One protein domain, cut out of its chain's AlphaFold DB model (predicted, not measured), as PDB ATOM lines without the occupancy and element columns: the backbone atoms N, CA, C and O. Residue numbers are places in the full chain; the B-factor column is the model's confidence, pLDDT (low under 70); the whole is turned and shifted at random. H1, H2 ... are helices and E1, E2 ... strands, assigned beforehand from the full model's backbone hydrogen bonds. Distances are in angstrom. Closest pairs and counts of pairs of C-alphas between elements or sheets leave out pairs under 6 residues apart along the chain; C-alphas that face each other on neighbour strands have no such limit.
ATOM      1  N   THR A   3     187.879 170.113 180.528       94.75
ATOM      2  CA  THR A   3     187.344 170.494 181.837       94.75
ATOM      3  C   THR A   3     187.772 169.466 182.865       94.75
ATOM      4  O   THR A   3     187.667 168.267 182.622       94.75
ATOM      5  N   ILE A   4     188.252 169.944 184.008       95.62
ATOM      6  CA  ILE A   4     188.600 169.101 185.148       95.62
ATOM      7  C   ILE A   4     187.630 169.343 186.292       95.62
ATOM      8  O   ILE A   4     187.177 170.464 186.524       95.62
ATOM      9  N   GLN A   5     187.361 168.286 187.045       95.81
ATOM     10  CA  GLN A   5     186.601 168.366 188.278       95.81
ATOM     11  C   GLN A   5     187.507 168.868 189.413       95.81
ATOM     12  O   GLN A   5     188.583 168.321 189.645       95.81
ATOM     13  N   ALA A   6     187.074 169.895 190.141       93.56
ATOM     14  CA  ALA A   6     187.867 170.540 191.189       93.56
ATOM     15  C   ALA A   6     187.530 170.051 192.611       93.56
ATOM     16  O   ALA A   6     188.283 170.300 193.552       93.56
ATOM     17  N   ASN A   7     186.416 169.334 192.792       93.12
ATOM     18  CA  ASN A   7     186.014 168.762 194.079       93.12
ATOM     19  C   ASN A   7     185.371 167.372 193.934       93.12
ATOM     20  O   ASN A   7     184.774 167.103 192.902       93.12
ATOM     21  N   PRO A   8     185.372 166.513 194.971       90.81
ATOM     22  CA  PRO A   8     184.789 165.168 194.878       90.81
ATOM     23  C   PRO A   8     183.303 165.133 194.491       90.81
ATOM     24  O   PRO A   8     182.871 164.219 193.801       90.81
ATOM     25  N   SER A   9     182.523 166.142 194.893       92.38
ATOM     26  CA  SER A   9     181.082 166.215 194.612       92.38
ATOM     27  C   SER A   9     180.731 166.559 193.158       92.38
ATOM     28  O   SER A   9     179.557 166.516 192.812       92.38
ATOM     29  N   GLY A  10     181.695 166.969 192.326       90.25
ATOM     30  CA  GLY A  10     181.452 167.310 190.916       90.25
ATOM     31  C   GLY A  10     180.831 168.685 190.670       90.25
ATOM     32  O   GLY A  10     180.650 169.090 189.529       90.25
ATOM     33  N   THR A  11     180.521 169.436 191.726       93.19
ATOM     34  CA  THR A  11     179.848 170.741 191.627       93.19
ATOM     35  C   THR A  11     180.780 171.885 191.239       93.19
ATOM     36  O   THR A  11     180.309 172.971 190.910       93.19
ATOM     37  N   LYS A  12     182.099 171.665 191.294       93.94
ATOM     38  CA  LYS A  12     183.121 172.643 190.918       93.94
ATOM     39  C   LYS A  12     183.981 172.070 189.809       93.94
ATOM     40  O   LYS A  12     184.475 170.950 189.930       93.94
ATOM     41  N   SER A  13     184.189 172.862 188.769       94.62
ATOM     42  CA  SER A  13     184.998 172.490 187.614       94.62
ATOM     43  C   SER A  13     185.882 173.654 187.188       94.62
ATOM     44  O   SER A  13     185.540 174.809 187.429       94.62
ATOM     45  N   ILE A  14     187.013 173.342 186.564       95.62
ATOM     46  CA  ILE A  14     187.956 174.323 186.022       95.62
ATOM     47  C   ILE A  14     188.129 174.023 184.536       95.62
ATOM     48  O   ILE A  14     188.331 172.870 184.142       95.62
ATOM     49  N   ALA A  15     188.011 175.057 183.709       95.38
ATOM     50  CA  ALA A  15     188.227 174.941 182.277       95.38
ATOM     51  C   ALA A  15     189.728 174.943 181.968       95.38
ATOM     52  O   ALA A  15     190.486 175.735 182.522       95.38
ATOM     53  N   VAL A  16     190.156 174.058 181.069       96.25
ATOM     54  CA  VAL A  16     191.565 173.907 180.692       96.25
ATOM     55  C   VAL A  16     191.677 173.996 179.174       96.25
ATOM     56  O   VAL A  16     191.107 173.179 178.448       96.25
ATOM     57  N   SER A  17     192.370 175.013 178.665       95.50
ATOM     58  CA  SER A  17     192.652 175.130 177.233       95.50
ATOM     59  C   SER A  17     193.789 174.185 176.827       95.50
ATOM     60  O   SER A  17     194.540 173.693 177.667       95.50
ATOM     61  N   GLU A  18     193.930 173.912 175.529       93.88
ATOM     62  CA  GLU A  18     195.103 173.170 175.048       93.88
ATOM     63  C   GLU A  18     196.395 173.981 175.241       93.88
ATOM     64  O   GLU A  18     197.430 173.416 175.579       93.88
ATOM     65  N   GLU A  19     196.321 175.306 175.099       93.69
ATOM     66  CA  GLU A  19     197.436 176.214 175.383       93.69
ATOM     67  C   GLU A  19     197.938 176.046 176.822       93.69
ATOM     68  O   GLU A  19     199.137 175.913 177.035       93.69
ATOM     69  N   ASN A  20     197.033 175.897 177.794       94.44
ATOM     70  CA  ASN A  20     197.403 175.630 179.184       94.44
ATOM     71  C   ASN A  20     198.212 174.329 179.324       94.44
ATOM     72  O   ASN A  20     199.191 174.291 180.068       94.44
ATOM     73  N   LEU A  21     197.839 173.272 178.594       94.62
ATOM     74  CA  LEU A  21     198.556 171.990 178.601       94.62
ATOM     75  C   LEU A  21     199.925 172.098 177.913       94.62
ATOM     76  O   LEU A  21     200.909 171.549 178.412       94.62
ATOM     77  N   ARG A  22     200.016 172.866 176.820       93.31
ATOM     78  CA  ARG A  22     201.288 173.183 176.150       93.31
ATOM     79  C   ARG A  22     202.218 173.980 177.063       93.31
ATOM     80  O   ARG A  22     203.396 173.647 177.143       93.31
ATOM     81  N   THR A  23     201.702 174.961 177.801       92.88
ATOM     82  CA  THR A  23     202.468 175.731 178.793       92.88
ATOM     83  C   THR A  23     202.969 174.834 179.924       92.88
ATOM     84  O   THR A  23     204.147 174.884 180.267       92.88
ATOM     85  N   ILE A  24     202.118 173.955 180.470       92.69
ATOM     86  CA  ILE A  24     202.524 172.978 181.496       92.69
ATOM     87  C   ILE A  24     203.708 172.134 181.015       92.69
ATOM     88  O   ILE A  24     204.663 171.947 181.772       92.69
ATOM     89  N   ARG A  25     203.656 171.665 179.762       91.88
ATOM     90  CA  ARG A  25     204.736 170.904 179.130       91.88
ATOM     91  C   ARG A  25     206.003 171.731 178.949       91.88
ATOM     92  O   ARG A  25     207.063 171.310 179.388       91.88
ATOM     93  N   ARG A  26     205.886 172.914 178.333       90.69
ATOM     94  CA  ARG A  26     207.007 173.813 178.008       90.69
ATOM     95  C   ARG A  26     207.859 174.145 179.233       90.69
ATOM     96  O   ARG A  26     209.071 174.278 179.114       90.69
ATOM     97  N   PHE A  27     207.219 174.299 180.389       90.12
ATOM     98  CA  PHE A  27     207.882 174.637 181.649       90.12
ATOM     99  C   PHE A  27     208.077 173.433 182.585       90.12
ATOM    100  O   PHE A  27     208.454 173.631 183.740       90.12
ATOM    101  N   SER A  28     207.793 172.206 182.129       90.12
ATOM    102  CA  SER A  28     207.912 170.970 182.918       90.12
ATOM    103  C   SER A  28     207.289 171.066 184.321       90.12
ATOM    104  O   SER A  28     207.832 170.571 185.309       90.12
ATOM    105  N   LEU A  29     206.124 171.720 184.440       89.88
ATOM    106  CA  LEU A  29     205.603 172.173 185.739       89.88
ATOM    107  C   LEU A  29     205.303 171.039 186.730       89.88
ATOM    108  O   LEU A  29     205.269 171.276 187.939       89.88
ATOM    109  N   PHE A  30     205.068 169.822 186.238       88.00
ATOM    110  CA  PHE A  30     204.679 168.673 187.059       88.00
ATOM    111  C   PHE A  30     205.825 167.713 187.391       88.00
ATOM    112  O   PHE A  30     205.660 166.901 188.300       88.00
ATOM    113  N   GLU A  31     206.991 167.829 186.747       79.81
ATOM    114  CA  GLU A  31     208.122 166.910 186.977       79.81
ATOM    115  C   GLU A  31     208.614 166.935 188.430       79.81
ATOM    116  O   GLU A  31     209.000 165.909 188.981       79.81
ATOM    117  N   LEU A  32     208.536 168.098 189.083       70.75
ATOM    118  CA  LEU A  32     208.988 168.303 190.463       70.75
ATOM    119  C   LEU A  32     207.875 168.130 191.514       70.75
ATOM    120  O   LEU A  32     208.120 168.323 192.708       70.75
ATOM    121  N   LEU A  33     206.644 167.818 191.095       73.50
ATOM    122  CA  LEU A  33     205.484 167.730 191.993       73.50
ATOM    123  C   LEU A  33     205.126 166.309 192.406       73.50
ATOM    124  O   LEU A  33     204.514 166.119 193.458       73.50
ATOM    125  N   ILE A  34     205.447 165.330 191.565       63.47
ATOM    126  CA  ILE A  34     205.028 163.950 191.764       63.47
ATOM    127  C   ILE A  34     206.016 163.291 192.725       63.47
ATOM    128  O   ILE A  34     207.114 162.896 192.346       63.47
ATOM    129  N   ASP A  35     205.616 163.179 193.990       61.44
ATOM    130  CA  ASP A  35     206.285 162.285 194.931       61.44
ATOM    131  C   ASP A  35     206.095 160.829 194.464       61.44
ATOM    132  O   ASP A  35     205.142 160.524 193.740       61.44
ATOM    133  N   SER A  36     206.961 159.908 194.887       50.94
ATOM    134  CA  SER A  36     207.003 158.516 194.392       50.94
ATOM    135  C   SER A  36     205.659 157.772 194.514       50.94
ATOM    136  O   SER A  36     205.419 156.784 193.824       50.94
ATOM    137  N   ASN A  37     204.754 158.280 195.356       58.78
ATOM    138  CA  ASN A  37     203.427 157.726 195.606       58.78
ATOM    139  C   ASN A  37     202.305 158.306 194.718       58.78
ATOM    140  O   ASN A  37     201.155 157.905 194.880       58.78
ATOM    141  N   LYS A  38     202.587 159.260 193.815       66.06
ATOM    142  CA  LYS A  38     201.591 159.977 192.981       66.06
ATOM    143  C   LYS A  38     200.462 160.675 193.759       66.06
ATOM    144  O   LYS A  38     199.428 161.017 193.186       66.06
ATOM    145  N   ILE A  39     200.642 160.902 195.061       70.06
ATOM    146  CA  ILE A  39     199.648 161.585 195.893       70.06
ATOM    147  C   ILE A  39     199.889 163.087 195.806       70.06
ATOM    148  O   ILE A  39     200.929 163.593 196.227       70.06
ATOM    149  N   VAL A  40     198.886 163.807 195.314       81.75
ATOM    150  CA  VAL A  40     198.880 165.265 195.334       81.75
ATOM    151  C   VAL A  40     198.325 165.725 196.674       81.75
ATOM    152  O   VAL A  40     197.210 165.378 197.055       81.75
ATOM    153  N   THR A  41     199.112 166.510 197.399       84.44
ATOM    154  CA  THR A  41     198.704 167.142 198.660       84.44
ATOM    155  C   THR A  41     198.628 168.655 198.488       84.44
ATOM    156  O   THR A  41     199.123 169.199 197.501       84.44
ATOM    157  N   GLU A  42     198.052 169.367 199.458       85.12
ATOM    158  CA  GLU A  42     198.049 170.840 199.442       85.12
ATOM    159  C   GLU A  42     199.480 171.412 199.391       85.12
ATOM    160  O   GLU A  42     199.726 172.395 198.696       85.12
ATOM    161  N   GLN A  43     200.459 170.729 200.001       86.69
ATOM    162  CA  GLN A  43     201.872 171.114 199.905       86.69
ATOM    163  C   GLN A  43     202.410 171.050 198.467       86.69
ATOM    164  O   GLN A  43     203.297 171.824 198.106       86.69
ATOM    165  N   ALA A  44     201.893 170.152 197.622       86.69
ATOM    166  CA  ALA A  44     202.278 170.099 196.213       86.69
ATOM    167  C   ALA A  44     201.813 171.357 195.461       86.69
ATOM    168  O   ALA A  44     202.543 171.874 194.620       86.69
ATOM    169  N   ILE A  45     200.647 171.910 195.810       88.38
ATOM    170  CA  ILE A  45     200.165 173.179 195.240       88.38
ATOM    171  C   ILE A  45     201.072 174.330 195.661       88.38
ATOM    172  O   ILE A  45     201.423 175.173 194.835       88.38
ATOM    173  N   GLU A  46     201.477 174.370 196.929       88.56
ATOM    174  CA  GLU A  46     202.408 175.390 197.413       88.56
ATOM    175  C   GLU A  46     203.755 175.307 196.688       88.56
ATOM    176  O   GLU A  46     204.244 176.323 196.192       88.56
ATOM    177  N   LYS A  47     204.314 174.100 196.525       89.06
ATOM    178  CA  LYS A  47     205.540 173.874 195.744       89.06
ATOM    179  C   LYS A  47     205.390 174.315 194.286       89.06
ATOM    180  O   LYS A  47     206.278 174.991 193.772       89.06
ATOM    181  N   LEU A  48     204.264 174.000 193.641       90.94
ATOM    182  CA  LEU A  48     203.975 174.440 192.272       90.94
ATOM    183  C   LEU A  48     203.957 175.967 192.169       90.94
ATOM    184  O   LEU A  48     204.600 176.538 191.289       90.94
ATOM    185  N   ARG A  49     203.276 176.645 193.098       91.00
ATOM    186  CA  ARG A  49     203.223 178.114 193.148       91.00
ATOM    187  C   ARG A  49     204.604 178.734 193.356       91.00
ATOM    188  O   ARG A  49     204.905 179.750 192.738       91.00
ATOM    189  N   LEU A  50     205.445 178.131 194.197       90.19
ATOM    190  CA  LEU A  50     206.826 178.580 194.402       90.19
ATOM    191  C   LEU A  50     207.681 178.402 193.142       90.19
ATOM    192  O   LEU A  50     208.388 179.335 192.766       90.19
ATOM    193  N   ASN A  51     207.575 177.252 192.468       89.06
ATOM    194  CA  ASN A  51     208.273 176.992 191.207       89.06
ATOM    195  C   ASN A  51     207.888 178.035 190.147       89.06
ATOM    196  O   ASN A  51     208.735 178.755 189.626       89.06
ATOM    197  N   ILE A  52     206.587 178.211 189.927       89.44
ATOM    198  CA  ILE A  52     206.051 179.219 189.009       89.44
ATOM    199  C   ILE A  52     206.548 180.620 189.361       89.44
ATOM    200  O   ILE A  52     206.984 181.352 188.479       89.44
ATOM    201  N   ARG A  53     206.519 181.012 190.641       88.75
ATOM    202  CA  ARG A  53     207.013 182.328 191.060       88.75
ATOM    203  C   ARG A  53     208.484 182.519 190.691       88.75
ATOM    204  O   ARG A  53     208.835 183.600 190.237       88.75
ATOM    205  N   SER A  54     209.302 181.477 190.846       88.44
ATOM    206  CA  SER A  54     210.705 181.479 190.423       88.44
ATOM    207  C   SER A  54     210.838 181.698 188.911       88.44
ATOM    208  O   SER A  54     211.610 182.557 188.484       88.44
ATOM    209  N   LEU A  55     210.030 180.995 188.105       87.62
ATOM    210  CA  LEU A  55     209.993 181.141 186.642       87.62
ATOM    211  C   LEU A  55     209.570 182.553 186.202       87.62
ATOM    212  O   LEU A  55     210.149 183.113 185.274       87.62
ATOM    213  N   LEU A  56     208.603 183.162 186.894       85.38
ATOM    214  CA  LEU A  56     208.125 184.522 186.607       85.38
ATOM    215  C   LEU A  56     209.149 185.614 186.959       85.38
ATOM    216  O   LEU A  56     209.075 186.713 186.415       85.38
ATOM    217  N   THR A  57     210.089 185.335 187.866       80.75
ATOM    218  CA  THR A  57     211.153 186.271 188.282       80.75
ATOM    219  C   THR A  57     212.443 186.148 187.465       80.75
ATOM    220  O   THR A  57     213.459 186.736 187.835       80.75
ATOM    221  N   THR A  58     212.429 185.379 186.376       76.69
ATOM    222  CA  THR A  58     213.584 185.227 185.483       76.69
ATOM    223  C   THR A  58     213.862 186.509 184.689       76.69
ATOM    224  O   THR A  58     212.981 187.341 184.470       76.69
ATOM    225  N   THR A  59     215.115 186.688 184.264       59.81
ATOM    226  CA  THR A  59     215.635 187.928 183.656       59.81
ATOM    227  C   THR A  59     214.959 188.310 182.331       59.81
ATOM    228  O   THR A  59     215.035 189.466 181.924       59.81
ATOM    229  N   GLU A  60     214.286 187.362 181.673       72.44
ATOM    230  CA  GLU A  60     213.557 187.560 180.411       72.44
ATOM    231  C   GLU A  60     212.106 188.042 180.616       72.44
ATOM    232  O   GLU A  60     211.418 188.380 179.652       72.44
ATOM    233  N   GLY A  61     211.652 188.150 181.871       60.94
ATOM    234  CA  GLY A  61     210.292 188.548 182.224       60.94
ATOM    235  C   GLY A  61     209.277 187.399 182.130       60.94
ATOM    236  O   GLY A  61     209.555 186.340 181.563       60.94
ATOM    237  N   PRO A  62     208.079 187.568 182.718       67.19
ATOM    238  CA  PRO A  62     207.098 186.497 182.785       67.19
ATOM    239  C   PRO A  62     206.494 186.213 181.405       67.19
ATOM    240  O   PRO A  62     205.919 187.098 180.770       67.19
ATOM    241  N   ALA A  63     206.566 184.956 180.960       82.06
ATOM    242  CA  ALA A  63     205.864 184.519 179.759       82.06
ATOM    243  C   ALA A  63     204.349 184.724 179.945       82.06
ATOM    244  O   ALA A  63     203.774 184.259 180.931       82.06
ATOM    245  N   LYS A  64     203.699 185.423 179.004       88.50
ATOM    246  CA  LYS A  64     202.263 185.749 179.067       88.50
ATOM    247  C   LYS A  64     201.405 184.501 179.317       88.50
ATOM    248  O   LYS A  64     200.598 184.477 180.235       88.50
ATOM    249  N   GLU A  65     201.670 183.443 178.567       90.19
ATOM    250  CA  GLU A  65     201.033 182.129 178.702       90.19
ATOM    251  C   GLU A  65     201.163 181.507 180.108       90.19
ATOM    252  O   GLU A  65     200.250 180.826 180.574       90.19
ATOM    253  N   LEU A  66     202.269 181.760 180.822       91.19
ATOM    254  CA  LEU A  66     202.458 181.293 182.194       91.19
ATOM    255  C   LEU A  66     201.608 182.118 183.167       91.19
ATOM    256  O   LEU A  66     201.041 181.555 184.100       91.19
ATOM    257  N   LEU A  67     201.474 183.429 182.943       91.81
ATOM    258  CA  LEU A  67     200.582 184.293 183.726       91.81
ATOM    259  C   LEU A  67     199.106 183.927 183.528       91.81
ATOM    260  O   LEU A  67     198.361 183.874 184.511       91.81
ATOM    261  N   ASP A  68     198.703 183.644 182.291       91.75
ATOM    262  CA  ASP A  68     197.341 183.215 181.956       91.75
ATOM    263  C   ASP A  68     197.030 181.867 182.638       91.75
ATOM    264  O   ASP A  68     196.066 181.759 183.400       91.75
ATOM    265  N   LEU A  69     197.934 180.880 182.528       93.38
ATOM    266  CA  LEU A  69     197.825 179.602 183.246       93.38
ATOM    267  C   LEU A  69     197.696 179.794 184.769       93.38
ATOM    268  O   LEU A  69     196.922 179.103 185.441       93.38
ATOM    269  N   CYS A  70     198.468 180.722 185.334       91.81
ATOM    270  CA  CYS A  70     198.426 181.010 186.761       91.81
ATOM    271  C   CYS A  70     197.071 181.551 187.190       91.81
ATOM    272  O   CYS A  70     196.497 181.062 188.164       91.81
ATOM    273  N   THR A  71     196.586 182.556 186.473       90.31
ATOM    274  CA  THR A  71     195.364 183.278 186.814       90.31
ATOM    275  C   THR A  71     194.144 182.374 186.672       90.31
ATOM    276  O   THR A  71     193.332 182.296 187.595       90.31
ATOM    277  N   ASP A  72     194.063 181.623 185.574       91.44
ATOM    278  CA  ASP A  72     192.874 180.838 185.244       91.44
ATOM    279  C   ASP A  72     192.820 179.483 185.958       91.44
ATOM    280  O   ASP A  72     191.732 178.973 186.239       91.44
ATOM    281  N   ILE A  73     193.978 178.883 186.269       93.69
ATOM    282  CA  ILE A  73     194.051 177.509 186.784       93.69
ATOM    283  C   ILE A  73     194.729 177.435 188.153       93.69
ATOM    284  O   ILE A  73     194.110 176.990 189.121       93.69
ATOM    285  N   ILE A  74     195.998 177.837 188.270       92.31
ATOM    286  CA  ILE A  74     196.811 177.533 189.469       92.31
ATOM    287  C   ILE A  74     196.357 178.313 190.712       92.31
ATOM    288  O   ILE A  74     196.361 177.797 191.839       92.31
ATOM    289  N   TYR A  75     195.960 179.567 190.518       91.62
ATOM    290  CA  TYR A  75     195.435 180.443 191.563       91.62
ATOM    291  C   TYR A  75     193.904 180.490 191.579       91.62
ATOM    292  O   TYR A  75     193.326 181.248 192.360       91.62
ATOM    293  N   HIS A  76     193.239 179.645 190.784       93.50
ATOM    294  CA  HIS A  76     191.788 179.552 190.792       93.50
ATOM    295  C   HIS A  76     191.278 179.204 192.197       93.50
ATOM    296  O   HIS A  76     191.802 178.317 192.872       93.50
ATOM    297  N   ARG A  77     190.208 179.873 192.640       90.38
ATOM    298  CA  ARG A  77     189.650 179.738 194.003       90.38
ATOM    299  C   ARG A  77     189.268 178.309 194.396       90.38
ATOM    300  O   ARG A  77     189.223 177.973 195.577       90.38
ATOM    301  N   ASP A  78     188.929 177.496 193.400       91.69
ATOM    302  CA  ASP A  78     188.505 176.108 193.576       91.69
ATOM    303  C   ASP A  78     189.643 175.107 193.366       91.69
ATOM    304  O   ASP A  78     189.441 173.914 193.586       91.69
ATOM    305  N   MET A  79     190.836 175.575 192.986       93.06
ATOM    306  CA  MET A  79     192.011 174.725 192.864       93.06
ATOM    307  C   MET A  79     192.455 174.250 194.251       93.06
ATOM    308  O   MET A  79     192.829 175.043 195.116       93.06
ATOM    309  N   LYS A  80     192.396 172.933 194.438       92.00
ATOM    310  CA  LYS A  80     192.823 172.183 195.627       92.00
ATOM    311  C   LYS A  80     193.522 170.907 195.182       92.00
ATOM    312  O   LYS A  80     193.540 170.619 193.987       92.00
ATOM    313  N   ALA A  81     194.056 170.123 196.116       91.06
ATOM    314  CA  ALA A  81     194.806 168.903 195.825       91.06
ATOM    315  C   ALA A  81     194.060 167.981 194.849       91.06
ATOM    316  O   ALA A  81     194.645 167.493 193.889       91.06
ATOM    317  N   PHE A  82     192.741 167.845 195.028       92.00
ATOM    318  CA  PHE A  82     191.873 167.091 194.121       92.00
ATOM    319  C   PHE A  82     191.850 167.659 192.692       92.00
ATOM    320  O   PHE A  82     191.986 166.919 191.722       92.00
ATOM    321  N   GLY A  83     191.699 168.979 192.552       93.25
ATOM    322  CA  GLY A  83     191.740 169.649 191.253       93.25
ATOM    323  C   GLY A  83     193.105 169.511 190.580       93.25
ATOM    324  O   GLY A  83     193.166 169.180 189.401       93.25
ATOM    325  N   LEU A  84     194.198 169.681 191.331       92.75
ATOM    326  CA  LEU A  84     195.553 169.519 190.803       92.75
ATOM    327  C   LEU A  84     195.814 168.068 190.372       92.75
ATOM    328  O   LEU A  84     196.398 167.844 189.318       92.75
ATOM    329  N   GLN A  85     195.322 167.085 191.124       92.06
ATOM    330  CA  GLN A  85     195.406 165.677 190.736       92.06
ATOM    331  C   GLN A  85     194.695 165.403 189.407       92.06
ATOM    332  O   GLN A  85     195.257 164.742 188.536       92.06
ATOM    333  N   ASN A  86     193.497 165.957 189.212       93.94
ATOM    334  CA  ASN A  86     192.773 165.813 187.949       93.94
ATOM    335  C   ASN A  86     193.429 166.588 186.800       93.94
ATOM    336  O   ASN A  86     193.399 166.123 185.664       93.94
ATOM    337  N   LEU A  87     194.050 167.738 187.080       94.62
ATOM    338  CA  LEU A  87     194.835 168.479 186.093       94.62
ATOM    339  C   LEU A  87     196.050 167.672 185.621       94.62
ATOM    340  O   LEU A  87     196.302 167.605 184.421       94.62
ATOM    341  N   ILE A  88     196.769 167.034 186.548       92.19
ATOM    342  CA  ILE A  88     197.902 166.159 186.230       92.19
ATOM    343  C   ILE A  88     197.425 164.963 185.407       92.19
ATOM    344  O   ILE A  88     198.010 164.678 184.368       92.19
ATOM    345  N   ALA A  89     196.336 164.302 185.811       92.44
ATOM    346  CA  ALA A  89     195.787 163.169 185.067       92.44
ATOM    347  C   ALA A  89     195.368 163.554 183.636       92.44
ATOM    348  O   ALA A  89     195.680 162.835 182.684       92.44
ATOM    349  N   LEU A  90     194.708 164.709 183.474       95.06
ATOM    350  CA  LEU A  90     194.357 165.259 182.164       95.06
ATOM    351  C   LEU A  90     195.613 165.528 181.323       95.06
ATOM    352  O   LEU A  90     195.659 165.152 180.154       95.06
ATOM    353  N   TYR A  91     196.627 166.159 181.914       93.94
ATOM    354  CA  TYR A  91     197.888 166.444 181.239       93.94
ATOM    355  C   TYR A  91     198.613 165.169 180.806       93.94
ATOM    356  O   TYR A  91     199.040 165.081 179.662       93.94
ATOM    357  N   GLU A  92     198.721 164.161 181.675       91.38
ATOM    358  CA  GLU A  92     199.353 162.882 181.336       91.38
ATOM    359  C   GLU A  92     198.643 162.196 180.165       91.38
ATOM    360  O   GLU A  92     199.301 161.638 179.288       91.38
ATOM    361  N   GLN A  93     197.307 162.230 180.136       93.69
ATOM    362  CA  GLN A  93     196.543 161.707 179.008       93.69
ATOM    363  C   GLN A  93     196.839 162.494 177.730       93.69
ATOM    364  O   GLN A  93     197.233 161.895 176.730       93.69
ATOM    365  N   TRP A  94     196.708 163.819 177.779       95.00
ATOM    366  CA  TRP A  94     196.945 164.677 176.624       95.00
ATOM    367  C   TRP A  94     198.375 164.540 176.089       95.00
ATOM    368  O   TRP A  94     198.570 164.465 174.880       95.00
ATOM    369  N   ASN A  95     199.375 164.433 176.968       91.81
ATOM    370  CA  ASN A  95     200.780 164.283 176.593       91.81
ATOM    371  C   ASN A  95     201.065 162.941 175.899       91.81
ATOM    372  O   ASN A  95     201.900 162.878 175.002       91.81
ATOM    373  N   ARG A  96     200.355 161.864 176.268       91.81
ATOM    374  CA  ARG A  96     200.434 160.576 175.550       91.81
ATOM    375  C   ARG A  96     199.813 160.648 174.156       91.81
ATOM    376  O   ARG A  96     200.313 160.010 173.237       91.81
ATOM    377  N   GLU A  97     198.719 161.390 174.017       92.56
ATOM    378  CA  GLU A  97     198.016 161.589 172.741       92.56
ATOM    379  C   GLU A  97     198.748 162.587 171.826       92.56
ATOM    380  O   GLU A  97     198.587 162.546 170.610       92.56
ATOM    381  N   ASN A  98     199.585 163.447 172.409       91.81
ATOM    382  CA  ASN A  98     200.383 164.460 171.727       91.81
ATOM    383  C   ASN A  98     201.864 164.255 172.072       91.81
ATOM    384  O   ASN A  98     202.436 165.077 172.793       91.81
TER     385      ASN A  98
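Overview. This is residues 3 to 98 of the 103 residues of an uncharacterized protein of Bacteroidales bacterium (UniProt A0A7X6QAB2). Two helices, H2 and H3, lie side by side as a helical hairpin; H1 crosses H3, and the long H4 meets H2 in a corner where both helices begin. A small strand hairpin, E1 and E2, packs on H4, mostly through E1, and its loop lies at the opposite end of the longest axis from the loop between H2 and H3. The 96 printed residues hold two named strands and four named helices in the order E1 E2 H1 H2 H3 H4; the class is mostly helix and the two-stranded sheet, order E1 - E2, is antiparallel. The whole is compact, with a radius of gyration of the C-alphas of 12.8 A, and only just elongated, spanning 42 by 28 by 25 A.

Arrangement. Start at E1, residues 3 to 5, and E2, residues 13 to 16, which form a hairpin, antiparallel at 147 degrees, with N 4 and O 14 within hydrogen-bond range at 2.9 A, as are N 14 and O 4 at 2.9 A. The closest C-alphas of E1 and H4, residues 81 to 97, are those of Ile 4 and Asn 86, 6.0 A apart. Next comes H1, residues 18 to 26, which touches H3, residues 64 to 74, about perpendicular at 73 degrees; their closest C-alphas are those of Asn 20 and Leu 69, 5.7 A apart. H1 and H4 are close but not clearly touching, with C-alphas 21 and 91 closest at 6.2 A. H2, residues 42 to 56, and H3 form a helical hairpin: they touch at a shallow tilt of 14 degrees, opposite ways, with C-alphas 49 and 74 closest at 7.4 A. H2 and H4 touch only at their ends, through residues 42 to 45 and 81 to 84, with C-alphas 42 and 81 closest at 5.2 A. H3 and H4 are near each other, while H1 and H2 are apart. In H1, H2, H3 and H4 every O i to N i+4 pair is within hydrogen-bond range.

Along the chain. Find C-alpha 3 at (187.344, 170.494, 181.837), where E1 begins; it is 6.8 A long, and E2 is 9.6 A. H1 measures 12.3 A. Look for C-alpha 42 at (198.049, 170.840, 199.442); from there H2 runs 21.3 A. H3 measures 14.3 A, and H4 runs 24.4 A to C-alpha 97 at (198.016, 161.589, 172.741).

Size, cuts and confidence. The two C-alphas farthest apart are those of Ser 9 and Thr 59, 42.3 A. The printed part has no cut; the link from H1 to H2, residues 27 to 41, is long. Mean pLDDT of the printed part is 87.7; residues 34 to 38, 59 and 61 to 62 are under 70.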